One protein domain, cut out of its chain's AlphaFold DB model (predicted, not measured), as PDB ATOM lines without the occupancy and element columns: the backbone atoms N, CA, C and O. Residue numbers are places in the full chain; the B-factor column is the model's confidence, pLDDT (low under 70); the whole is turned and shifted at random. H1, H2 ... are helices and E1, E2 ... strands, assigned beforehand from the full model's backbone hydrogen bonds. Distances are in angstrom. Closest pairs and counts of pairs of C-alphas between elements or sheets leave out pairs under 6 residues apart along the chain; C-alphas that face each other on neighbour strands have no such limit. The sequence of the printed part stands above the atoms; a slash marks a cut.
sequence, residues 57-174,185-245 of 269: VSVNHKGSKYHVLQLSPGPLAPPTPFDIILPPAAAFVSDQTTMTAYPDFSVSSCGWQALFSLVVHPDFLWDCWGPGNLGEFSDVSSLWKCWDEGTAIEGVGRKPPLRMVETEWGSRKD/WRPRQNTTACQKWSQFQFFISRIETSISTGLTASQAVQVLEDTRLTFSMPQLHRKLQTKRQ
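AT A GLANCE: This is residues 57 to 174 and 185 to 245 of the 269 residues of the protein "Predicted protein" of Laccaria bicolor (strain S238N-H82 / ATCC MYA-4686) (UniProt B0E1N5). Strands gather at one end of this domain and helices at the other: a small sheet, E1 E2 E3, with the hairpin of E4 and E5 beside E3, stands opposite the long helix H5 with H6 and H7. Between the ends lie the short helices H2, H3 and H4, and H5 crosses H3 about perpendicular. The printed part has 179 residues with seven named helices and five named strands, in the order E1 E2 E3 H1 H2 H3 E4 E5 H4 H5 H6 H7; both sheets are antiparallel and the class is mixed, helices and strands. The whole is compact, with a radius of gyration of the C-alphas of 17.9 A and spans of 54 by 36 by 34 A.

HOW THE PARTS SIT: E1, residues 57 to 61, E2, residues 64 to 69, and E3, residues 84 to 86, form a meander, each strand the antiparallel neighbour of the one before, in two hairpins. Within hydrogen-bond range are N 59 and O 66, 2.9 A, and N 69 and O 84, 2.8 A. H1, residues 112 to 117, is not on this sheet; H2, residues 122 to 129, only grazes it, with residues 125 to 129. H3, residues 140 to 148, is the hub, touching three helices. E4, residues 151 to 153, and E5, residues 157 to 159, form an antiparallel hairpin, with N 153 and O 157 2.8 A apart; the closest C-alphas of E3 and E5, Ile 84 and Arg 158, are 5.2 A apart. H4, residues 162 to 169, touches H3, closest at C-alphas 147 and 162, 4.6 A, at a tilt of 36 degrees, only just steep. H1 and H4 are close but not clearly touching, with C-alphas 116 and 168 at 7.8 A. H5, residues 191 to 212, touches H3 with residues 200 to 204 alone, closest at C-alphas 144 and 204, 7.0 A. H6, residues 217 to 228, touches H3, C-alphas 140 and 221 at 6.1 A, and H5, C-alphas 207 and 220 at 5.3 A, the latter at a steep tilt of 62 degrees. H7, residues 233 to 245, is close to H6 but not clearly touching, C-alphas 228 and 236 at 5.8 A. Every O i to N i+4 pair is within hydrogen-bond range in H1, H3 and H4, against 16 of 18 in H5, 7 of 8 in H6, 6 of 9 in H7 and 1 of 4 in H2, where 2 of 5 O i to N i+3 pairs are.

IN THESE COORDINATES: E1 begins at C-alpha 57 (186.938, 170.327, 361.820), and E2 is 16.3 A long. H5, 30.5 A, begins at C-alpha 191 (217.492, 165.894, 371.234) and has a kink of 26 degrees near residue 203. H6 is 16.6 A and H7 19.3 A long, ending at C-alpha 245 (233.473, 153.780, 359.475).

THE WHOLE: The C-alphas of Gly 74 and Gln 245, the two farthest apart, are 56.7 A apart. Residues 175 to 184 are not printed; C-alphas 174 and 185 are 8.7 A apart across the cut. The links E2 to E3 and E3 to H1 are long. Confidence is under 70 at residues 72 to 76, 95 to 99, 173 to 174 and 243 to 245.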
ATOM      1  N   VAL A  57     187.476 171.357 360.921       88.31
ATOM      2  CA  VAL A  57     186.938 170.327 361.820       88.31
ATOM      3  C   VAL A  57     188.012 169.810 362.774       88.31
ATOM      4  O   VAL A  57     189.210 169.867 362.491       88.31
ATOM      5  N   SER A  58     187.585 169.289 363.926       90.56
ATOM      6  CA  SER A  58     188.445 168.510 364.821       90.56
ATOM      7  C   SER A  58     188.169 167.020 364.624       90.56
ATOM      8  O   SER A  58     187.058 166.572 364.897       90.56
ATOM      9  N   VAL A  59     189.173 166.252 364.202       90.19
ATOM     10  CA  VAL A  59     189.076 164.797 363.995       90.19
ATOM     11  C   VAL A  59     189.912 164.084 365.051       90.19
ATOM     12  O   VAL A  59     191.104 164.356 365.186       90.19
ATOM     13  N   ASN A  60     189.314 163.151 365.791       92.56
ATOM     14  CA  ASN A  60     190.048 162.290 366.721       92.56
ATOM     15  C   ASN A  60     190.384 160.965 366.025       92.56
ATOM     16  O   ASN A  60     189.484 160.246 365.601       92.56
ATOM     17  N   HIS A  61     191.668 160.622 365.923       90.56
ATOM     18  CA  HIS A  61     192.144 159.401 365.270       90.56
ATOM     19  C   HIS A  61     193.295 158.790 366.075       90.56
ATOM     20  O   HIS A  61     194.276 159.468 366.377       90.56
ATOM     21  N   LYS A  62     193.180 157.501 366.437       90.12
ATOM     22  CA  LYS A  62     194.188 156.741 367.214       90.12
ATOM     23  C   LYS A  62     194.696 157.487 368.466       90.12
ATOM     24  O   LYS A  62     195.892 157.534 368.735       90.12
ATOM     25  N   GLY A  63     193.782 158.110 369.214       89.25
ATOM     26  CA  GLY A  63     194.094 158.870 370.434       89.25
ATOM     27  C   GLY A  63     194.713 160.258 370.212       89.25
ATOM     28  O   GLY A  63     194.955 160.964 371.184       89.25
ATOM     29  N   SER A  64     194.938 160.672 368.962       90.69
ATOM     30  CA  SER A  64     195.420 162.011 368.604       90.69
ATOM     31  C   SER A  64     194.282 162.879 368.067       90.69
ATOM     32  O   SER A  64     193.417 162.391 367.336       90.69
ATOM     33  N   LYS A  65     194.293 164.173 368.401       92.81
ATOM     34  CA  LYS A  65     193.364 165.172 367.859       92.81
ATOM     35  C   LYS A  65     194.035 165.933 366.718       92.81
ATOM     36  O   LYS A  65     195.080 166.546 366.917       92.81
ATOM     37  N   TYR A  66     193.404 165.931 365.553       93.31
ATOM     38  CA  TYR A  66     193.825 166.671 364.368       93.31
ATOM     39  C   TYR A  66     192.857 167.812 364.085       93.31
ATOM     40  O   TYR A  66     191.648 167.672 364.272       93.31
ATOM     41  N   HIS A  67     193.389 168.925 363.594       93.44
ATOM     42  CA  HIS A  67     192.599 169.989 362.989       93.44
ATOM     43  C   HIS A  67     192.695 169.847 361.476       93.44
ATOM     44  O   HIS A  67     193.794 169.690 360.947       93.44
ATOM     45  N   VAL A  68     191.558 169.844 360.787       92.50
ATOM     46  CA  VAL A  68     191.488 169.524 359.360       92.50
ATOM     47  C   VAL A  68     190.683 170.594 358.640       92.50
ATOM     48  O   VAL A  68     189.523 170.825 358.968       92.50
ATOM     49  N   LEU A  69     191.298 171.229 357.648       91.38
ATOM     50  CA  LEU A  69     190.622 172.079 356.678       91.38
ATOM     51  C   LEU A  69     189.978 171.179 355.619       91.38
ATOM     52  O   LEU A  69     190.685 170.616 354.776       91.38
ATOM     53  N   GLN A  70     188.652 171.032 355.665       88.06
ATOM     54  CA  GLN A  70     187.942 170.219 354.677       88.06
ATOM     55  C   GLN A  70     187.880 170.951 353.336       88.06
ATOM     56  O   GLN A  70     187.324 172.042 353.233       88.06
ATOM     57  N   LEU A  71     188.479 170.346 352.309       83.69
ATOM     58  CA  LEU A  71     188.412 170.775 350.910       83.69
ATOM     59  C   LEU A  71     187.242 170.113 350.172       83.69
ATOM     60  O   LEU A  71     186.779 170.633 349.155       83.69
ATOM     61  N   SER A  72     186.785 168.982 350.707       69.50
ATOM     62  CA  SER A  72     185.654 168.180 350.249       69.50
ATOM     63  C   SER A  72     184.324 168.958 350.343       69.50
ATOM     64  O   SER A  72     184.104 169.661 351.330       69.50
ATOM     65  N   PRO A  73     183.418 168.873 349.348       65.25
ATOM     66  CA  PRO A  73     182.184 169.656 349.350       65.25
ATOM     67  C   PRO A  73     181.128 169.100 350.320       65.25
ATOM     68  O   PRO A  73     180.641 167.985 350.149       65.25
ATOM     69  N   GLY A  74     180.708 169.932 351.277       64.50
ATOM     70  CA  GLY A  74     179.516 169.731 352.110       64.50
ATOM     71  C   GLY A  74     179.818 169.581 353.612       64.50
ATOM     72  O   GLY A  74     180.704 168.805 353.962       64.50
ATOM     73  N   PRO A  75     179.054 170.244 354.511       62.75
ATOM     74  CA  PRO A  75     179.356 170.382 355.949       62.75
ATOM     75  C   PRO A  75     179.454 169.070 356.747       62.75
ATOM     76  O   PRO A  75     179.923 169.070 357.883       62.75
ATOM     77  N   LEU A  76     178.972 167.967 356.172       68.50
ATOM     78  CA  LEU A  76     178.905 166.638 356.784       68.50
ATOM     79  C   LEU A  76     179.723 165.592 356.003       68.50
ATOM     80  O   LEU A  76     179.596 164.395 356.261       68.50
ATOM     81  N   ALA A  77     180.535 166.016 355.027       73.06
ATOM     82  CA  ALA A  77     181.377 165.105 354.263       73.06
ATOM     83  C   ALA A  77     182.436 164.448 355.177       73.06
ATOM     84  O   ALA A  77     183.065 165.141 355.987       73.06
ATOM     85  N   PRO A  78     182.675 163.127 355.067       77.25
ATOM     86  CA  PRO A  78     183.739 162.472 355.820       77.25
ATOM     87  C   PRO A  78     185.115 163.006 355.377       77.25
ATOM     88  O   PRO A  78     185.291 163.282 354.188       77.25
ATOM     89  N   PRO A  79     186.106 163.128 356.284       80.38
ATOM     90  CA  PRO A  79     187.430 163.619 355.918       80.38
ATOM     91  C   PRO A  79     188.112 162.742 354.861       80.38
ATOM     92  O   PRO A  79     188.202 161.520 355.013       80.38
ATOM     93  N   THR A  80     188.622 163.362 353.797       84.38
ATOM     94  CA  THR A  80     189.257 162.672 352.664       84.38
ATOM     95  C   THR A  80     190.786 162.808 352.686       84.38
ATOM     96  O   THR A  80     191.311 163.753 353.272       84.38
ATOM     97  N   PRO A  81     191.550 161.944 351.984       83.94
ATOM     98  CA  PRO A  81     193.013 162.070 351.846       83.94
ATOM     99  C   PRO A  81     193.516 163.332 351.110       83.94
ATOM    100  O   PRO A  81     194.727 163.468 350.885       83.94
ATOM    101  N   PHE A  82     192.600 164.212 350.692       85.56
ATOM    102  CA  PHE A  82     192.869 165.515 350.080       85.56
ATOM    103  C   PHE A  82     192.653 166.680 351.053       85.56
ATOM    104  O   PHE A  82     193.208 167.752 350.824       85.56
ATOM    105  N   ASP A  83     191.890 166.480 352.133       91.50
ATOM    106  CA  ASP A  83     191.691 167.500 353.161       91.50
ATOM    107  C   ASP A  83     193.014 167.795 353.889       91.50
ATOM    108  O   ASP A  83     193.868 166.921 354.064       91.50
ATOM    109  N   ILE A  84     193.211 169.043 354.305       93.69
ATOM    110  CA  ILE A  84     194.507 169.529 354.789       93.69
ATOM    111  C   ILE A  84     194.579 169.446 356.313       93.69
ATOM    112  O   ILE A  84     193.781 170.064 357.013       93.69
ATOM    113  N   ILE A  85     195.578 168.736 356.844       95.50
ATOM    114  CA  ILE A  85     195.863 168.723 358.283       95.50
ATOM    115  C   ILE A  85     196.567 170.032 358.655       95.50
ATOM    116  O   ILE A  85     197.677 170.306 358.193       95.50
ATOM    117  N   LEU A  86     195.934 170.824 359.518       95.31
ATOM    118  CA  LEU A  86     196.447 172.091 360.027       95.31
ATOM    119  C   LEU A  86     197.324 171.894 361.277       95.31
ATOM    120  O   LEU A  86     197.052 171.003 362.089       95.31
ATOM    121  N   PRO A  87     198.352 172.737 361.487       95.00
ATOM    122  CA  PRO A  87     198.973 172.900 362.798       95.00
ATOM    123  C   PRO A  87     197.973 173.584 363.754       95.00
ATOM    124  O   PRO A  87     196.964 174.114 363.288       95.00
ATOM    125  N   PRO A  88     198.229 173.616 365.074       93.12
ATOM    126  CA  PRO A  88     197.382 174.348 366.016       93.12
ATOM    127  C   PRO A  88     197.168 175.808 365.592       93.12
ATOM    128  O   PRO A  88     198.086 176.433 365.065       93.12
ATOM    129  N   ALA A  89     196.001 176.383 365.896       91.94
ATOM    130  CA  ALA A  89     195.658 177.769 365.549       91.94
ATOM    131  C   ALA A  89     196.716 178.805 365.998       91.94
ATOM    132  O   ALA A  89     196.945 179.793 365.308       91.94
ATOM    133  N   ALA A  90     197.444 178.531 367.090       91.69
ATOM    134  CA  ALA A  90     198.575 179.337 367.565       91.69
ATOM    135  C   ALA A  90     199.707 179.531 366.528       91.69
ATOM    136  O   ALA A  90     200.457 180.497 366.626       91.69
ATOM    137  N   ALA A  91     199.811 178.670 365.509       92.69
ATOM    138  CA  ALA A  91     200.748 178.826 364.396       92.69
ATOM    139  C   ALA A  91     200.451 180.051 363.503       92.69
ATOM    140  O   ALA A  91     201.345 180.518 362.796       92.69
ATOM    141  N   PHE A  92     199.213 180.563 363.521       91.12
ATOM    142  CA  PHE A  92     198.710 181.608 362.617       91.12
ATOM    143  C   PHE A  92     198.465 182.967 363.299       91.12
ATOM    144  O   PHE A  92     198.193 183.952 362.619       91.12
ATOM    145  N   VAL A  93     198.528 183.035 364.632       87.81
ATOM    146  CA  VAL A  93     198.235 184.264 365.390       87.81
ATOM    147  C   VAL A  93     199.468 185.170 365.436       87.81
ATOM    148  O   VAL A  93     200.554 184.706 365.768       87.81
ATOM    149  N   SER A  94     199.295 186.463 365.142       79.25
ATOM    150  CA  SER A  94     200.365 187.475 365.250       79.25
ATOM    151  C   SER A  94     200.491 188.094 366.644       79.25
ATOM    152  O   SER A  94     201.605 188.338 367.105       79.25
ATOM    153  N   ASP A  95     199.361 188.322 367.323       69.75
ATOM    154  CA  ASP A  95     199.289 189.085 368.571       69.75
ATOM    155  C   ASP A  95     198.790 188.212 369.732       69.75
ATOM    156  O   ASP A  95     197.741 187.582 369.650       69.75
ATOM    157  N   GLN A  96     199.512 188.196 370.859       58.62
ATOM    158  CA  GLN A  96     199.185 187.341 372.019       58.62
ATOM    159  C   GLN A  96     197.904 187.747 372.778       58.62
ATOM    160  O   GLN A  96     197.542 187.104 373.760       58.62
ATOM    161  N   THR A  97     197.237 188.823 372.363       55.28
ATOM    162  CA  THR A  97     196.025 189.371 372.992       55.28
ATOM    163  C   THR A  97     194.725 188.920 372.326       55.28
ATOM    164  O   THR A  97     193.661 189.112 372.914       55.28
ATOM    165  N   THR A  98     194.771 188.321 371.132       58.00
ATOM    166  CA  THR A  98     193.580 187.816 370.435       58.00
ATOM    167  C   THR A  98     193.312 186.340 370.718       58.00
ATOM    168  O   THR A  98     194.210 185.511 370.873       58.00
ATOM    169  N   MET A  99     192.021 186.006 370.775       61.75
ATOM    170  CA  MET A  99     191.518 184.639 370.911       61.75
ATOM    171  C   MET A  99     192.108 183.746 369.809       61.75
ATOM    172  O   MET A  99     192.079 184.106 368.635       61.75
ATOM    173  N   THR A 100     192.649 182.583 370.185       77.19
ATOM    174  CA  THR A 100     193.407 181.708 369.277       77.19
ATOM    175  C   THR A 100     192.497 181.002 368.264       77.19
ATOM    176  O   THR A 100     192.088 179.857 368.460       77.19
ATOM    177  N   ALA A 101     192.174 181.704 367.180       84.38
ATOM    178  CA  ALA A 101     191.357 181.236 366.068       84.38
ATOM    179  C   ALA A 101     192.210 180.923 364.827       84.38
ATOM    180  O   ALA A 101     193.336 181.400 364.689       84.38
ATOM    181  N   TYR A 102     191.663 180.117 363.918       88.56
ATOM    182  CA  TYR A 102     192.227 179.962 362.576       88.56
ATOM    183  C   TYR A 102     191.884 181.184 361.707       88.56
ATOM    184  O   TYR A 102     190.834 181.789 361.927       88.56
ATOM    185  N   PRO A 103     192.726 181.534 360.718       87.06
ATOM    186  CA  PRO A 103     192.379 182.536 359.715       87.06
ATOM    187  C   PRO A 103     191.258 182.029 358.796       87.06
ATOM    188  O   PRO A 103     191.068 180.821 358.642       87.06
ATOM    189  N   ASP A 104     190.557 182.949 358.133       83.25
ATOM    190  CA  ASP A 104     189.521 182.595 357.162       83.25
ATOM    191  C   ASP A 104     190.122 181.922 355.914       83.25
ATOM    192  O   ASP A 104     190.942 182.494 355.183       83.25
ATOM    193  N   PHE A 105     189.691 180.688 355.643       84.31
ATOM    194  CA  PHE A 105     190.142 179.911 354.491       84.31
ATOM    195  C   PHE A 105     189.182 180.046 353.304       84.31
ATOM    196  O   PHE A 105     188.012 179.663 353.361       84.31
ATOM    197  N   SER A 106     189.713 180.537 352.186       78.00
ATOM    198  CA  SER A 106     189.005 180.761 350.929       78.00
ATOM    199  C   SER A 106     189.458 179.772 349.846       78.00
ATOM    200  O   SER A 106     190.343 178.935 350.050       78.00
ATOM    201  N   VAL A 107     188.881 179.879 348.644       75.62
ATOM    202  CA  VAL A 107     189.335 179.121 347.462       75.62
ATOM    203  C   VAL A 107     190.786 179.446 347.088       75.62
ATOM    204  O   VAL A 107     191.495 178.550 346.643       75.62
ATOM    205  N   SER A 108     191.259 180.674 347.329       72.62
ATOM    206  CA  SER A 108     192.640 181.080 347.042       72.62
ATOM    207  C   SER A 108     193.633 180.802 348.180       72.62
ATOM    208  O   SER A 108     194.824 180.690 347.902       72.62
ATOM    209  N   SER A 109     193.185 180.636 349.435       75.62
ATOM    210  CA  SER A 109     194.071 180.369 350.586       75.62
ATOM    211  C   SER A 109     194.149 178.901 351.039       75.62
ATOM    212  O   SER A 109     194.812 178.598 352.027       75.62
ATOM    213  N   CYS A 110     193.544 177.963 350.301       78.50
ATOM    214  CA  CYS A 110     193.519 176.535 350.653       78.50
ATOM    215  C   CYS A 110     194.634 175.670 350.028       78.50
ATOM    216  O   CYS A 110     194.579 174.447 350.126       78.50
ATOM    217  N   GLY A 111     195.604 176.264 349.329       88.62
ATOM    218  CA  GLY A 111     196.787 175.555 348.821       88.62
ATOM    219  C   GLY A 111     197.939 175.590 349.826       88.62
ATOM    220  O   GLY A 111     198.037 176.537 350.604       88.62
ATOM    221  N   TRP A 112     198.848 174.609 349.786       92.69
ATOM    222  CA  TRP A 112     199.979 174.533 350.724       92.69
ATOM    223  C   TRP A 112     200.807 175.824 350.780       92.69
ATOM    224  O   TRP A 112     201.056 176.334 351.864       92.69
ATOM    225  N   GLN A 113     201.163 176.403 349.633       92.56
ATOM    226  CA  GLN A 113     201.942 177.644 349.546       92.56
ATOM    227  C   GLN A 113     201.197 178.852 350.145       92.56
ATOM    228  O   GLN A 113     201.795 179.688 350.827       92.56
ATOM    229  N   ALA A 114     199.885 178.940 349.916       90.69
ATOM    230  CA  ALA A 114     199.066 180.022 350.453       90.69
ATOM    231  C   ALA A 114     198.915 179.890 351.976       90.69
ATOM    232  O   ALA A 114     199.106 180.859 352.701       90.69
ATOM    233  N   LEU A 115     198.684 178.670 352.465       92.38
ATOM    234  CA  LEU A 115     198.632 178.349 353.889       92.38
ATOM    235  C   LEU A 115     199.976 178.619 354.580       92.38
ATOM    236  O   LEU A 115     199.995 179.199 355.662       92.38
ATOM    237  N   PHE A 116     201.102 178.270 353.952       94.00
ATOM    238  CA  PHE A 116     202.442 178.560 354.475       94.00
ATOM    239  C   PHE A 116     202.676 180.065 354.645       94.00
ATOM    240  O   PHE A 116     203.272 180.485 355.634       94.00
ATOM    241  N   SER A 117     202.132 180.880 353.737       91.75
ATOM    242  CA  SER A 117     202.198 182.346 353.818       91.75
ATOM    243  C   SER A 117     201.414 182.928 355.008       91.75
ATOM    244  O   SER A 117     201.672 184.063 355.397       91.75
ATOM    245  N   LEU A 118     200.489 182.160 355.601       91.69
ATOM    246  CA  LEU A 118     199.729 182.537 356.801       91.69
ATOM    247  C   LEU A 118     200.412 182.107 358.115       91.69
ATOM    248  O   LEU A 118     199.980 182.531 359.184       91.69
ATOM    249  N   VAL A 119     201.449 181.259 358.077       92.50
ATOM    250  CA  VAL A 119     202.116 180.778 359.299       92.50
ATOM    251  C   VAL A 119     203.044 181.856 359.860       92.50
ATOM    252  O   VAL A 119     204.065 182.207 359.265       92.50
ATOM    253  N   VAL A 120     202.720 182.321 361.064       91.62
ATOM    254  CA  VAL A 120     203.508 183.289 361.839       91.62
ATOM    255  C   VAL A 120     204.524 182.577 362.735       91.62
ATOM    256  O   VAL A 120     205.677 183.005 362.840       91.62
ATOM    257  N   HIS A 121     204.109 181.464 363.346       90.69
ATOM    258  CA  HIS A 121     204.869 180.708 364.341       90.69
ATOM    259  C   HIS A 121     205.190 179.292 363.832       90.69
ATOM    260  O   HIS A 121     204.457 178.338 364.114       90.69
ATOM    261  N   PRO A 122     206.271 179.133 363.037       92.69
ATOM    262  CA  PRO A 122     206.632 177.851 362.435       92.69
ATOM    263  C   PRO A 122     207.085 176.797 363.457       92.69
ATOM    264  O   PRO A 122     207.109 175.610 363.144       92.69
ATOM    265  N   ASP A 123     207.416 177.194 364.683       90.56
ATOM    266  CA  ASP A 123     207.807 176.311 365.779       90.56
ATOM    267  C   ASP A 123     206.692 175.331 366.198       90.56
ATOM    268  O   ASP A 123     206.995 174.200 366.580       90.56
ATOM    269  N   PHE A 124     205.416 175.688 366.006       92.69
ATOM    270  CA  PHE A 124     204.277 174.773 366.202       92.69
ATOM    271  C   PHE A 124     204.119 173.713 365.098       92.69
ATOM    272  O   PHE A 124     203.329 172.778 365.251       92.69
ATOM    273  N   LEU A 125     204.830 173.833 363.969       94.88
ATOM    274  CA  LEU A 125     204.658 172.910 362.844       94.88
ATOM    275  C   LEU A 125     205.239 171.526 363.130       94.88
ATOM    276  O   LEU A 125     204.733 170.547 362.591       94.88
ATOM    277  N   TRP A 126     206.281 171.414 363.960       94.56
ATOM    278  CA  TRP A 126     206.968 170.138 364.177       94.56
ATOM    279  C   TRP A 126     206.056 169.052 364.752       94.56
ATOM    280  O   TRP A 126     206.033 167.939 364.230       94.56
ATOM    281  N   ASP A 127     205.281 169.366 365.789       92.44
ATOM    282  CA  ASP A 127     204.448 168.370 366.469       92.44
ATOM    283  C   ASP A 127     203.266 167.908 365.597       92.44
ATOM    284  O   ASP A 127     202.793 166.778 365.728       92.44
ATOM    285  N   CYS A 128     202.824 168.744 364.648       94.38
ATOM    286  CA  CYS A 128     201.784 168.389 363.684       94.38
ATOM    287  C   CYS A 128     202.349 167.694 362.434       94.38
ATOM    288  O   CYS A 128     201.898 166.612 362.050       94.38
ATOM    289  N   TRP A 129     203.343 168.296 361.782       95.88
ATOM    290  CA  TRP A 129     203.808 167.925 360.444       95.88
ATOM    291  C   TRP A 129     205.147 167.194 360.408       95.88
ATOM    292  O   TRP A 129     205.466 166.611 359.376       95.88
ATOM    293  N   GLY A 130     205.905 167.177 361.506       94.81
ATOM    294  CA  GLY A 130     207.194 166.496 361.585       94.81
ATOM    295  C   GLY A 130     207.121 165.017 361.173       94.81
ATOM    296  O   GLY A 130     206.065 164.377 361.308       94.81
ATOM    297  N   PRO A 131     208.232 164.461 360.654       95.19
ATOM    298  CA  PRO A 131     208.282 163.067 360.240       95.19
ATOM    299  C   PRO A 131     208.072 162.127 361.430       95.19
ATOM    300  O   PRO A 131     208.464 162.417 362.567       95.19
ATOM    301  N   GLY A 132     207.505 160.959 361.130       91.75
ATOM    302  CA  GLY A 132     207.450 159.838 362.062       91.75
ATOM    303  C   GLY A 132     208.837 159.370 362.508       91.75
ATOM    304  O   GLY A 132     209.871 159.756 361.952       91.75
ATOM    305  N   ASN A 133     208.888 158.506 363.524       93.44
ATOM    306  CA  ASN A 133     210.129 157.791 363.822       93.44
ATOM    307  C   ASN A 133     210.540 156.916 362.627       93.44
ATOM    308  O   ASN A 133     209.696 156.399 361.903       93.44
ATOM    309  N   LEU A 134     211.838 156.646 362.471       93.62
ATOM    310  CA  LEU A 134     212.329 155.816 361.366       93.62
ATOM    311  C   LEU A 134     211.702 154.402 361.329       93.62
ATOM    312  O   LEU A 134     211.628 153.798 360.268       93.62
ATOM    313  N   GLY A 135     211.245 153.878 362.473       94.25
ATOM    314  CA  GLY A 135     210.533 152.596 362.566       94.25
ATOM    315  C   GLY A 135     209.037 152.634 362.219       94.25
ATOM    316  O   GLY A 135     208.422 151.575 362.198       94.25
ATOM    317  N   GLU A 136     208.452 153.808 361.966       93.44
ATOM    318  CA  GLU A 136     207.054 153.961 361.513       93.44
ATOM    319  C   GLU A 136     206.925 153.853 359.984       93.44
ATOM    320  O   GLU A 136     205.829 153.654 359.468       93.44
ATOM    321  N   PHE A 137     208.042 153.952 359.257       95.19
ATOM    322  CA  PHE A 137     208.107 153.745 357.812       95.19
ATOM    323  C   PHE A 137     208.307 152.255 357.504       95.19
ATOM    324  O   PHE A 137     209.271 151.645 357.974       95.19
ATOM    325  N   SER A 138     207.417 151.678 356.693       94.44
ATOM    326  CA  SER A 138     207.508 150.285 356.227       94.44
ATOM    327  C   SER A 138     208.736 150.049 355.344       94.44
ATOM    328  O   SER A 138     209.364 148.990 355.401       94.44
ATOM    329  N   ASP A 139     209.078 151.057 354.547       95.75
ATOM    330  CA  ASP A 139     210.047 151.003 353.456       95.75
ATOM    331  C   ASP A 139     210.523 152.417 353.064       95.75
ATOM    332  O   ASP A 139     209.960 153.439 353.479       95.75
ATOM    333  N   VAL A 140     211.568 152.489 352.240       97.00
ATOM    334  CA  VAL A 140     212.153 153.734 351.725       97.00
ATOM    335  C   VAL A 140     211.174 154.497 350.818       97.00
ATOM    336  O   VAL A 140     211.246 155.725 350.767       97.00
ATOM    337  N   SER A 141     210.226 153.826 350.148       96.88
ATOM    338  CA  SER A 141     209.217 154.501 349.316       96.88
ATOM    339  C   SER A 141     208.256 155.326 350.174       96.88
ATOM    340  O   SER A 141     208.024 156.494 349.879       96.88
ATOM    341  N   SER A 142     207.770 154.776 351.289       96.38
ATOM    342  CA  SER A 142     206.926 155.483 352.262       96.38
ATOM    343  C   SER A 142     207.637 156.701 352.872       96.38
ATOM    344  O   SER A 142     207.032 157.763 353.039       96.38
ATOM    345  N   LEU A 143     208.948 156.584 353.119       97.31
ATOM    346  CA  LEU A 143     209.795 157.679 353.594       97.31
ATOM    347  C   LEU A 143     209.964 158.767 352.520       97.31
ATOM    348  O   LEU A 143     209.837 159.951 352.829       97.31
ATOM    349  N   TRP A 144     210.201 158.386 351.261       97.88
ATOM    350  CA  TRP A 144     210.309 159.334 350.148       97.88
ATOM    351  C   TRP A 144     208.981 160.041 349.846       97.88
ATOM    352  O   TRP A 144     208.965 161.253 349.651       97.88
ATOM    353  N   LYS A 145     207.849 159.330 349.894       97.06
ATOM    354  CA  LYS A 145     206.513 159.932 349.739       97.06
ATOM    355  C   LYS A 145     206.241 160.985 350.810       97.06
ATOM    356  O   LYS A 145     205.822 162.087 350.482       97.06
ATOM    357  N   CYS A 146     206.580 160.704 352.068       97.25
ATOM    358  CA  CYS A 146     206.501 161.684 353.157       97.25
ATOM    359  C   CYS A 146     207.316 162.969 352.871       97.25
ATOM    360  O   CYS A 146     206.892 164.071 353.232       97.25
ATOM    361  N   TRP A 147     208.455 162.851 352.176       98.00
ATOM    362  CA  TRP A 147     209.261 163.994 351.733       98.00
ATOM    363  C   TRP A 147     208.622 164.779 350.581       98.00
ATOM    364  O   TRP A 147     208.467 165.994 350.703       98.00
ATOM    365  N   ASP A 148     208.249 164.099 349.497       97.56
ATOM    366  CA  ASP A 148     207.952 164.725 348.198       97.56
ATOM    367  C   ASP A 148     206.437 164.904 347.926       97.56
ATOM    368  O   ASP A 148     206.033 165.885 347.309       97.56
ATOM    369  N   GLU A 149     205.580 164.022 348.458       96.06
ATOM    370  CA  GLU A 149     204.107 164.030 348.292       96.06
ATOM    371  C   GLU A 149     203.329 164.399 349.577       96.06
ATOM    372  O   GLU A 149     202.128 164.714 349.529       96.06
ATOM    373  N   GLY A 150     204.000 164.341 350.730       96.44
ATOM    374  CA  GLY A 150     203.411 164.481 352.061       96.44
ATOM    375  C   GLY A 150     202.889 163.162 352.639       96.44
ATOM    376  O   GLY A 150     203.066 162.086 352.071       96.44
ATOM    377  N   THR A 151     202.252 163.229 353.810       95.69
ATOM    378  CA  THR A 151     201.735 162.036 354.513       95.69
ATOM    379  C   THR A 151     200.216 162.076 354.592       95.69
ATOM    380  O   THR A 151     199.664 162.902 355.317       95.69
ATOM    381  N   ALA A 152     199.535 161.173 353.887       94.38
ATOM    382  CA  ALA A 152     198.105 160.944 354.079       94.38
ATOM    383  C   ALA A 152     197.850 160.116 355.352       94.38
ATOM    384  O   ALA A 152     198.522 159.115 355.598       94.38
ATOM    385  N   ILE A 153     196.862 160.528 356.141       92.75
ATOM    386  CA  ILE A 153     196.305 159.798 357.278       92.75
ATOM    387  C   ILE A 153     194.862 159.442 356.911       92.75
ATOM    388  O   ILE A 153     194.011 160.317 356.731       92.75
ATOM    389  N   GLU A 154     194.602 158.145 356.769       90.81
ATOM    390  CA  GLU A 154     193.298 157.610 356.379       90.81
ATOM    391  C   GLU A 154     192.190 158.036 357.358       90.81
ATOM    392  O   GLU A 154     192.346 157.939 358.579       90.81
ATOM    393  N   GLY A 155     191.078 158.543 356.815       89.19
ATOM    394  CA  GLY A 155     189.957 159.083 357.592       89.19
ATOM    395  C   GLY A 155     190.243 160.405 358.319       89.19
ATOM    396  O   GLY A 155     189.465 160.784 359.191       89.19
ATOM    397  N   VAL A 156     191.350 161.095 358.005       92.69
ATOM    398  CA  VAL A 156     191.710 162.386 358.620       92.69
ATOM    399  C   VAL A 156     192.057 163.450 357.582       92.69
ATOM    400  O   VAL A 156     191.488 164.530 357.632       92.69
ATOM    401  N   GLY A 157     193.010 163.192 356.684       93.50
ATOM    402  CA  GLY A 157     193.549 164.224 355.792       93.50
ATOM    403  C   GLY A 157     195.009 163.990 355.426       93.50
ATOM    404  O   GLY A 157     195.540 162.894 355.600       93.50
ATOM    405  N   ARG A 158     195.693 165.022 354.934       95.56
ATOM    406  CA  ARG A 158     197.092 164.975 354.494       95.56
ATOM    407  C   ARG A 158     197.945 166.037 355.195       95.56
ATOM    408  O   ARG A 158     197.527 167.182 355.328       95.56
ATOM    409  N   LYS A 159     199.157 165.657 355.611       96.69
ATOM    410  CA  LYS A 159     200.265 166.554 355.997       96.69
ATOM    411  C   LYS A 159     201.014 167.030 354.738       96.69
ATOM    412  O   LYS A 159     201.134 166.226 353.810       96.69
ATOM    413  N   PRO A 160     201.571 168.253 354.696       97.19
ATOM    414  CA  PRO A 160     202.292 168.753 353.524       97.19
ATOM    415  C   PRO A 160     203.525 167.905 353.172       97.19
ATOM    416  O   PRO A 160     204.077 167.236 354.051       97.19
ATOM    417  N   PRO A 161     204.019 167.984 351.922       97.56
ATOM    418  CA  PRO A 161     205.357 167.518 351.571       97.56
ATOM    419  C   PRO A 161     206.417 168.170 352.461       97.56
ATOM    420  O   PRO A 161     206.563 169.398 352.474       97.56
ATOM    421  N   LEU A 162     207.194 167.365 353.191       97.56
ATOM    422  CA  LEU A 162     208.249 167.883 354.070       97.56
ATOM    423  C   LEU A 162     209.330 168.660 353.307       97.56
ATOM    424  O   LEU A 162     209.940 169.566 353.874       97.56
ATOM    425  N   ARG A 163     209.520 168.373 352.014       96.88
ATOM    426  CA  ARG A 163     210.401 169.135 351.125       96.88
ATOM    427  C   ARG A 163     209.976 170.594 350.992       96.88
ATOM    428  O   ARG A 163     210.825 171.483 350.996       96.88
ATOM    429  N   MET A 164     208.670 170.859 350.921       96.44
ATOM    430  CA  MET A 164     208.144 172.225 350.863       96.44
ATOM    431  C   MET A 164     208.324 172.937 352.210       96.44
ATOM    432  O   MET A 164     208.764 174.083 352.235       96.44
ATOM    433  N   VAL A 165     208.055 172.249 353.328       96.19
ATOM    434  CA  VAL A 165     208.246 172.785 354.692       96.19
ATOM    435  C   VAL A 165     209.718 173.156 354.941       96.19
ATOM    436  O   VAL A 165     210.022 174.236 355.446       96.19
ATOM    437  N   GLU A 166     210.656 172.294 354.543       94.62
ATOM    438  CA  GLU A 166     212.093 172.562 354.673       94.62
ATOM    439  C   GLU A 166     212.587 173.625 353.670       94.62
ATOM    440  O   GLU A 166     213.516 174.368 353.982       94.62
ATOM    441  N   THR A 167     211.944 173.783 352.509       93.62
ATOM    442  CA  THR A 167     212.247 174.896 351.587       93.62
ATOM    443  C   THR A 167     211.866 176.245 352.210       93.62
ATOM    444  O   THR A 167     212.679 177.166 352.217       93.62
ATOM    445  N   GLU A 168     210.669 176.348 352.794       93.19
ATOM    446  CA  GLU A 168     210.137 177.596 353.360       93.19
ATOM    447  C   GLU A 168     210.805 177.989 354.695       93.19
ATOM    448  O   GLU A 168     211.188 179.144 354.907       93.19
ATOM    449  N   TRP A 169     210.994 177.029 355.610       92.00
ATOM    450  CA  TRP A 169     211.483 177.307 356.970       92.00
ATOM    451  C   TRP A 169     212.802 176.619 357.333       92.00
ATOM    452  O   TRP A 169     213.344 176.889 358.407       92.00
ATOM    453  N   GLY A 170     213.350 175.752 356.477       87.81
ATOM    454  CA  GLY A 170     214.570 174.989 356.762       87.81
ATOM    455  C   GLY A 170     215.838 175.840 356.811       87.81
ATOM    456  O   GLY A 170     216.697 175.616 357.662       87.81
ATOM    457  N   SER A 171     215.923 176.852 355.943       76.75
ATOM    458  CA  SER A 171     217.030 177.826 355.901       76.75
ATOM    459  C   SER A 171     216.698 179.176 356.546       76.75
ATOM    460  O   SER A 171     217.580 180.021 356.724       76.75
ATOM    461  N   ARG A 172     215.429 179.399 356.908       70.25
ATOM    462  CA  ARG A 172     214.953 180.666 357.465       70.25
ATOM    463  C   ARG A 172     215.507 180.849 358.876       70.25
ATOM    464  O   ARG A 172     215.145 180.108 359.787       70.25
ATOM    465  N   LYS A 173     216.377 181.851 359.053       61.56
ATOM    466  CA  LYS A 173     216.901 182.228 360.372       61.56
ATOM    467  C   LYS A 173     215.742 182.619 361.284       61.56
ATOM    468  O   LYS A 173     215.007 183.565 360.998       61.56
ATOM    469  N   ASP A 174     215.612 181.908 362.393       58.78
ATOM    470  CA  ASP A 174     214.723 182.289 363.483       58.78
ATOM    471  C   ASP A 174     215.189 183.625 364.092       58.78
ATOM    472  O   ASP A 174     216.299 183.747 364.618       58.78
ATOM    473  N   TRP A 185     211.222 175.984 361.905       91.81
ATOM    474  CA  TRP A 185     210.174 174.987 362.153       91.81
ATOM    475  C   TRP A 185     210.618 173.747 362.947       91.81
ATOM    476  O   TRP A 185     209.791 172.893 363.257       91.81
ATOM    477  N   ARG A 186     211.918 173.603 363.253       90.75
ATOM    478  CA  ARG A 186     212.471 172.405 363.915       90.75
ATOM    479  C   ARG A 186     212.832 172.710 365.379       90.75
ATOM    480  O   ARG A 186     213.517 173.704 365.626       90.75
ATOM    481  N   PRO A 187     212.454 171.869 366.366       86.69
ATOM    482  CA  PRO A 187     212.731 172.139 367.775       86.69
ATOM    483  C   PRO A 187     214.234 172.204 368.064       86.69
ATOM    484  O   PRO A 187     214.963 171.240 367.844       86.69
ATOM    485  N   ARG A 188     214.707 173.330 368.611       77.00
ATOM    486  CA  ARG A 188     216.147 173.573 368.836       77.00
ATOM    487  C   ARG A 188     216.773 172.703 369.932       77.00
ATOM    488  O   ARG A 188     217.922 172.298 369.797       77.00
ATOM    489  N   GLN A 189     216.050 172.467 371.029       82.00
ATOM    490  CA  GLN A 189     216.589 171.841 372.253       82.00
ATOM    491  C   GLN A 189     216.073 170.412 372.496       82.00
ATOM    492  O   GLN A 189     216.440 169.778 373.481       82.00
ATOM    493  N   ASN A 190     215.244 169.873 371.597       87.25
ATOM    494  CA  ASN A 190     214.712 168.518 371.716       87.25
ATOM    495  C   ASN A 190     215.643 167.532 370.990       87.25
ATOM    496  O   ASN A 190     215.591 167.379 369.768       87.25
ATOM    497  N   THR A 191     216.510 166.863 371.751       88.62
ATOM    498  CA  THR A 191     217.492 165.894 371.234       88.62
ATOM    499  C   THR A 191     216.835 164.758 370.450       88.62
ATOM    500  O   THR A 191     217.343 164.380 369.393       88.62
ATOM    501  N   THR A 192     215.676 164.270 370.900       91.31
ATOM    502  CA  THR A 192     214.885 163.245 370.208       91.31
ATOM    503  C   THR A 192     214.391 163.746 368.851       91.31
ATOM    504  O   THR A 192     214.569 163.051 367.853       91.31
ATOM    505  N   ALA A 193     213.831 164.957 368.768       91.12
ATOM    506  CA  ALA A 193     213.394 165.558 367.503       91.12
ATOM    507  C   ALA A 193     214.565 165.732 366.519       91.12
ATOM    508  O   ALA A 193     214.480 165.305 365.366       91.12
ATOM    509  N   CYS A 194     215.696 166.261 366.997       90.06
ATOM    510  CA  CYS A 194     216.931 166.375 366.220       90.06
ATOM    511  C   CYS A 194     217.432 165.009 365.719       90.06
ATOM    512  O   CYS A 194     217.860 164.889 364.569       90.06
ATOM    513  N   GLN A 195     217.347 163.963 366.547       91.88
ATOM    514  CA  GLN A 195     217.731 162.606 366.163       91.88
ATOM    515  C   GLN A 195     216.780 162.013 365.112       91.88
ATOM    516  O   GLN A 195     217.268 161.457 364.127       91.88
ATOM    517  N   LYS A 196     215.453 162.166 365.270       94.00
ATOM    518  CA  LYS A 196     214.460 161.755 364.259       94.00
ATOM    519  C   LYS A 196     214.738 162.434 362.917       94.00
ATOM    520  O   LYS A 196     214.843 161.752 361.901       94.00
ATOM    521  N   TRP A 197     214.936 163.757 362.922       94.75
ATOM    522  CA  TRP A 197     215.239 164.520 361.709       94.75
ATOM    523  C   TRP A 197     216.527 164.048 361.030       94.75
ATOM    524  O   TRP A 197     216.541 163.829 359.823       94.75
ATOM    525  N   SER A 198     217.598 163.842 361.802       93.38
ATOM    526  CA  SER A 198     218.889 163.362 361.291       93.38
ATOM    527  C   SER A 198     218.781 161.973 360.646       93.38
ATOM    528  O   SER A 198     219.304 161.750 359.553       93.38
ATOM    529  N   GLN A 199     218.037 161.052 361.271       95.38
ATOM    530  CA  GLN A 199     217.766 159.719 360.719       95.38
ATOM    531  C   GLN A 199     216.926 159.767 359.437       95.38
ATOM    532  O   GLN A 199     217.195 159.005 358.512       95.38
ATOM    533  N   PHE A 200     215.932 160.656 359.367       96.69
ATOM    534  CA  PHE A 200     215.113 160.865 358.172       96.69
ATOM    535  C   PHE A 200     215.958 161.444 357.022       96.69
ATOM    536  O   PHE A 200     216.069 160.837 355.954       96.69
ATOM    537  N   GLN A 201     216.660 162.555 357.274       95.69
ATOM    538  CA  GLN A 201     217.531 163.224 356.301       95.69
ATOM    539  C   GLN A 201     218.650 162.325 355.761       95.69
ATOM    540  O   GLN A 201     218.983 162.402 354.584       95.69
ATOM    541  N   PHE A 202     219.183 161.401 356.565       96.69
ATOM    542  CA  PHE A 202     220.177 160.418 356.115       96.69
ATOM    543  C   PHE A 202     219.737 159.603 354.882       96.69
ATOM    544  O   PHE A 202     220.593 159.201 354.082       96.69
ATOM    545  N   PHE A 203     218.436 159.335 354.733       97.56
ATOM    546  CA  PHE A 203     217.877 158.685 353.545       97.56
ATOM    547  C   PHE A 203     217.585 159.692 352.436       97.56
ATOM    548  O   PHE A 203     218.021 159.467 351.309       97.56
ATOM    549  N   ILE A 204     216.947 160.821 352.764       97.88
ATOM    550  CA  ILE A 204     216.633 161.890 351.802       97.88
ATOM    551  C   ILE A 204     217.882 162.346 351.048       97.88
ATOM    552  O   ILE A 204     217.929 162.218 349.829       97.88
ATOM    553  N   SER A 205     218.947 162.741 351.753       97.19
ATOM    554  CA  SER A 205     220.180 163.206 351.112       97.19
ATOM    555  C   SER A 205     220.839 162.134 350.236       97.19
ATOM    556  O   SER A 205     221.551 162.478 349.298       97.19
ATOM    557  N   ARG A 206     220.626 160.833 350.502       96.88
ATOM    558  CA  ARG A 206     221.105 159.758 349.610       96.88
ATOM    559  C   ARG A 206     220.277 159.657 348.344       96.88
ATOM    560  O   ARG A 206     220.872 159.544 347.282       96.88
ATOM    561  N   ILE A 207     218.953 159.707 348.459       97.75
ATOM    562  CA  ILE A 207     218.053 159.672 347.304       97.75
ATOM    563  C   ILE A 207     218.322 160.899 346.424       97.75
ATOM    564  O   ILE A 207     218.557 160.751 345.231       97.75
ATOM    565  N   GLU A 208     218.427 162.088 347.017       97.25
ATOM    566  CA  GLU A 208     218.765 163.331 346.312       97.25
ATOM    567  C   GLU A 208     220.173 163.308 345.693       97.25
ATOM    568  O   GLU A 208     220.339 163.765 344.564       97.25
ATOM    569  N   THR A 209     221.175 162.718 346.361       97.56
ATOM    570  CA  THR A 209     222.510 162.501 345.759       97.56
ATOM    571  C   THR A 209     222.439 161.534 344.575       97.56
ATOM    572  O   THR A 209     223.055 161.767 343.544       97.56
ATOM    573  N   SER A 210     221.677 160.446 344.694       97.25
ATOM    574  CA  SER A 210     221.476 159.495 343.599       97.25
ATOM    575  C   SER A 210     220.776 160.148 342.402       97.25
ATOM    576  O   SER A 210     221.184 159.920 341.260       97.25
ATOM    577  N   ILE A 211     219.793 161.016 342.658       97.69
ATOM    578  CA  ILE A 211     219.115 161.813 341.630       97.69
ATOM    579  C   ILE A 211     220.085 162.790 340.958       97.69
ATOM    580  O   ILE A 211     220.131 162.852 339.732       97.69
ATOM    581  N   SER A 212     220.919 163.508 341.719       97.00
ATOM    582  CA  SER A 212     221.901 164.433 341.132       97.00
ATOM    583  C   SER A 212     223.021 163.727 340.356       97.00
ATOM    584  O   SER A 212     223.601 164.328 339.455       97.00
ATOM    585  N   THR A 213     223.272 162.439 340.620       96.25
ATOM    586  CA  THR A 213     224.130 161.577 339.780       96.25
ATOM    587  C   THR A 213     223.435 160.981 338.546       96.25
ATOM    588  O   THR A 213     224.062 160.215 337.818       96.25
ATOM    589  N   GLY A 214     222.167 161.325 338.282       96.50
ATOM    590  CA  GLY A 214     221.449 160.960 337.055       96.50
ATOM    591  C   GLY A 214     220.465 159.788 337.166       96.50
ATOM    592  O   GLY A 214     219.945 159.356 336.139       96.50
ATOM    593  N   LEU A 215     220.185 159.271 338.368       97.19
ATOM    594  CA  LEU A 215     219.099 158.300 338.565       97.19
ATOM    595  C   LEU A 215     217.737 158.999 338.684       97.19
ATOM    596  O   LEU A 215     217.638 160.138 339.137       97.19
ATOM    597  N   THR A 216     216.651 158.303 338.352       97.88
ATOM    598  CA  THR A 216     215.308 158.765 338.735       97.88
ATOM    599  C   THR A 216     215.084 158.583 340.241       97.88
ATOM    600  O   THR A 216     215.729 157.753 340.886       97.88
ATOM    601  N   ALA A 217     214.111 159.299 340.817       96.94
ATOM    602  CA  ALA A 217     213.731 159.103 342.220       96.94
ATOM    603  C   ALA A 217     213.302 157.651 342.513       96.94
ATOM    604  O   ALA A 217     213.692 157.089 343.533       96.94
ATOM    605  N   SER A 218     212.573 157.009 341.590       97.38
ATOM    606  CA  SER A 218     212.178 155.600 341.716       97.38
ATOM    607  C   SER A 218     213.378 154.646 341.705       97.38
ATOM    608  O   SER A 218     213.443 153.756 342.549       97.38
ATOM    609  N   GLN A 219     214.363 154.857 340.825       98.00
ATOM    610  CA  GLN A 219     215.605 154.074 340.802       98.00
ATOM    611  C   GLN A 219     216.431 154.277 342.081       98.00
ATOM    612  O   GLN A 219     216.919 153.313 342.666       98.00
ATOM    613  N   ALA A 220     216.560 155.522 342.547       97.81
ATOM    614  CA  ALA A 220     217.290 155.862 343.766       97.81
ATOM    615  C   ALA A 220     216.662 155.238 345.030       97.81
ATOM    616  O   ALA A 220     217.383 154.738 345.896       97.81
ATOM    617  N   VAL A 221     215.327 155.218 345.116       97.81
ATOM    618  CA  VAL A 221     214.581 154.493 346.157       97.81
ATOM    619  C   VAL A 221     214.805 152.983 346.033       97.81
ATOM    620  O   VAL A 221     215.135 152.344 347.034       97.81
ATOM    621  N   GLN A 222     214.705 152.416 344.824       97.38
ATOM    622  CA  GLN A 222     214.869 150.976 344.601       97.38
ATOM    623  C   GLN A 222     216.259 150.473 345.017       97.38
ATOM    624  O   GLN A 222     216.350 149.482 345.730       97.38
ATOM    625  N   VAL A 223     217.338 151.198 344.701       96.25
ATOM    626  CA  VAL A 223     218.710 150.835 345.123       96.25
ATOM    627  C   VAL A 223     218.845 150.730 346.653       96.25
ATOM    628  O   VAL A 223     219.609 149.905 347.171       96.25
ATOM    629  N   LEU A 224     218.108 151.553 347.405       96.00
ATOM    630  CA  LEU A 224     218.086 151.487 348.867       96.00
ATOM    631  C   LEU A 224     217.212 150.334 349.386       96.00
ATOM    632  O   LEU A 224     217.613 149.700 350.362       96.00
ATOM    633  N   GLU A 225     216.098 150.016 348.723       96.19
ATOM    634  CA  GLU A 225     215.273 148.827 349.003       96.19
ATOM    635  C   GLU A 225     216.012 147.511 348.710       96.19
ATOM    636  O   GLU A 225     216.067 146.627 349.566       96.19
ATOM    637  N   ASP A 226     216.705 147.407 347.577       94.56
ATOM    638  CA  ASP A 226     217.539 146.248 347.231       94.56
ATOM    639  C   ASP A 226     218.661 146.046 348.267       94.56
ATOM    640  O   ASP A 226     219.035 144.928 348.622       94.56
ATOM    641  N   THR A 227     219.174 147.145 348.832       92.94
ATOM    642  CA  THR A 227     220.143 147.109 349.941       92.94
ATOM    643  C   THR A 227     219.494 146.734 351.284       92.94
ATOM    644  O   THR A 227     220.182 146.219 352.186       92.94
ATOM    645  N   ARG A 228     218.190 146.995 351.439       92.75
ATOM    646  CA  ARG A 228     217.382 146.705 352.629       92.75
ATOM    647  C   ARG A 228     217.094 145.224 352.771       92.75
ATOM    648  O   ARG A 228     217.271 144.714 353.875       92.75
ATOM    649  N   LEU A 229     216.743 144.522 351.694       88.62
ATOM    650  CA  LEU A 229     216.320 143.119 351.763       88.62
ATOM    651  C   LEU A 229     215.236 142.952 352.856       88.62
ATOM    652  O   LEU A 229     214.193 143.593 352.803       88.62
ATOM    653  N   THR A 230     215.504 142.152 353.891       89.88
ATOM    654  CA  THR A 230     214.608 141.906 355.033       89.88
ATOM    655  C   THR A 230     214.824 142.840 356.233       89.88
ATOM    656  O   THR A 230     214.129 142.708 357.239       89.88
ATOM    657  N   PHE A 231     215.774 143.781 356.178       93.94
ATOM    658  CA  PHE A 231     216.062 144.680 357.300       93.94
ATOM    659  C   PHE A 231     214.948 145.721 357.507       93.94
ATOM    660  O   PHE A 231     214.397 146.277 356.555       93.94
ATOM    661  N   SER A 232     214.653 146.059 358.763       95.19
ATOM    662  CA  SER A 232     213.816 147.223 359.080       95.19
ATOM    663  C   SER A 232     214.557 148.531 358.783       95.19
ATOM    664  O   SER A 232     215.792 148.571 358.763       95.19
ATOM    665  N   MET A 233     213.829 149.634 358.600       96.38
ATOM    666  CA  MET A 233     214.425 150.948 358.317       96.38
ATOM    667  C   MET A 233     215.504 151.374 359.350       96.38
ATOM    668  O   MET A 233     216.603 151.767 358.934       96.38
ATOM    669  N   PRO A 234     215.322 151.191 360.679       95.69
ATOM    670  CA  PRO A 234     216.392 151.409 361.663       95.69
ATOM    671  C   PRO A 234     217.606 150.472 361.524       95.69
ATOM    672  O   PRO A 234     218.739 150.895 361.772       95.69
ATOM    673  N   GLN A 235     217.410 149.209 361.129       94.81
ATOM    674  CA  GLN A 235     218.508 148.263 360.888       94.81
ATOM    675  C   GLN A 235     219.298 148.639 359.625       94.81
ATOM    676  O   GLN A 235     220.531 148.667 359.660       94.81
ATOM    677  N   LEU A 236     218.604 149.006 358.541       95.31
ATOM    678  CA  LEU A 236     219.201 149.522 357.309       95.31
ATOM    679  C   LEU A 236     220.056 150.764 357.586       95.31
ATOM    680  O   LEU A 236     221.206 150.828 357.154       95.31
ATOM    681  N   HIS A 237     219.538 151.717 358.364       95.44
ATOM    682  CA  HIS A 237     220.275 152.915 358.764       95.44
ATOM    683  C   HIS A 237     221.601 152.570 359.465       95.44
ATOM    684  O   HIS A 237     222.659 153.054 359.056       95.44
ATOM    685  N   ARG A 238     221.582 151.659 360.453       94.06
ATOM    686  CA  ARG A 238     222.802 151.174 361.134       94.06
ATOM    687  C   ARG A 238     223.781 150.507 360.153       94.06
ATOM    688  O   ARG A 238     224.963 150.852 360.148       94.06
ATOM    689  N   LYS A 239     223.297 149.613 359.282       92.31
ATOM    690  CA  LYS A 239     224.087 148.913 358.241       92.31
ATOM    691  C   LYS A 239     224.757 149.889 357.258       92.31
ATOM    692  O   LYS A 239     225.912 149.702 356.880       92.31
ATOM    693  N   LEU A 240     224.058 150.955 356.866       92.00
ATOM    694  CA  LEU A 240     224.570 151.989 355.960       92.00
ATOM    695  C   LEU A 240     225.547 152.971 356.633       92.00
ATOM    696  O   LEU A 240     226.331 153.617 355.933       92.00
ATOM    697  N   GLN A 241     225.528 153.095 357.966       87.19
ATOM    698  CA  GLN A 241     226.501 153.893 358.721       87.19
ATOM    699  C   GLN A 241     227.837 153.162 358.913       87.19
ATOM    700  O   GLN A 241     228.894 153.732 358.627       87.19
ATOM    701  N   THR A 242     227.818 151.893 359.336       73.12
ATOM    702  CA  THR A 242     229.047 151.124 359.627       73.12
ATOM    703  C   THR A 242     229.952 150.957 358.401       73.12
ATOM    704  O   THR A 242     231.178 150.970 358.531       73.12
ATOM    705  N   LYS A 243     229.377 150.914 357.189       60.38
ATOM    706  CA  LYS A 243     230.134 150.872 355.924       60.38
ATOM    707  C   LYS A 243     231.022 152.111 355.693       60.38
ATOM    708  O   LYS A 243     232.048 151.979 355.033       60.38
ATOM    709  N   ARG A 244     230.692 153.291 356.251       56.16
ATOM    710  CA  ARG A 244     231.571 154.486 356.188       56.16
ATOM    711  C   ARG A 244     232.728 154.403 357.190       56.16
ATOM    712  O   ARG A 244     233.854 154.722 356.833       56.16
ATOM    713  N   GLN A 245     232.468 153.917 358.407       49.97
ATOM    714  CA  GLN A 245     233.473 153.780 359.475       49.97
ATOM    715  C   GLN A 245     234.591 152.778 359.124       49.97
ATOM    716  O   GLN A 245     235.739 152.962 359.516       49.97
TER     717      GLN A 245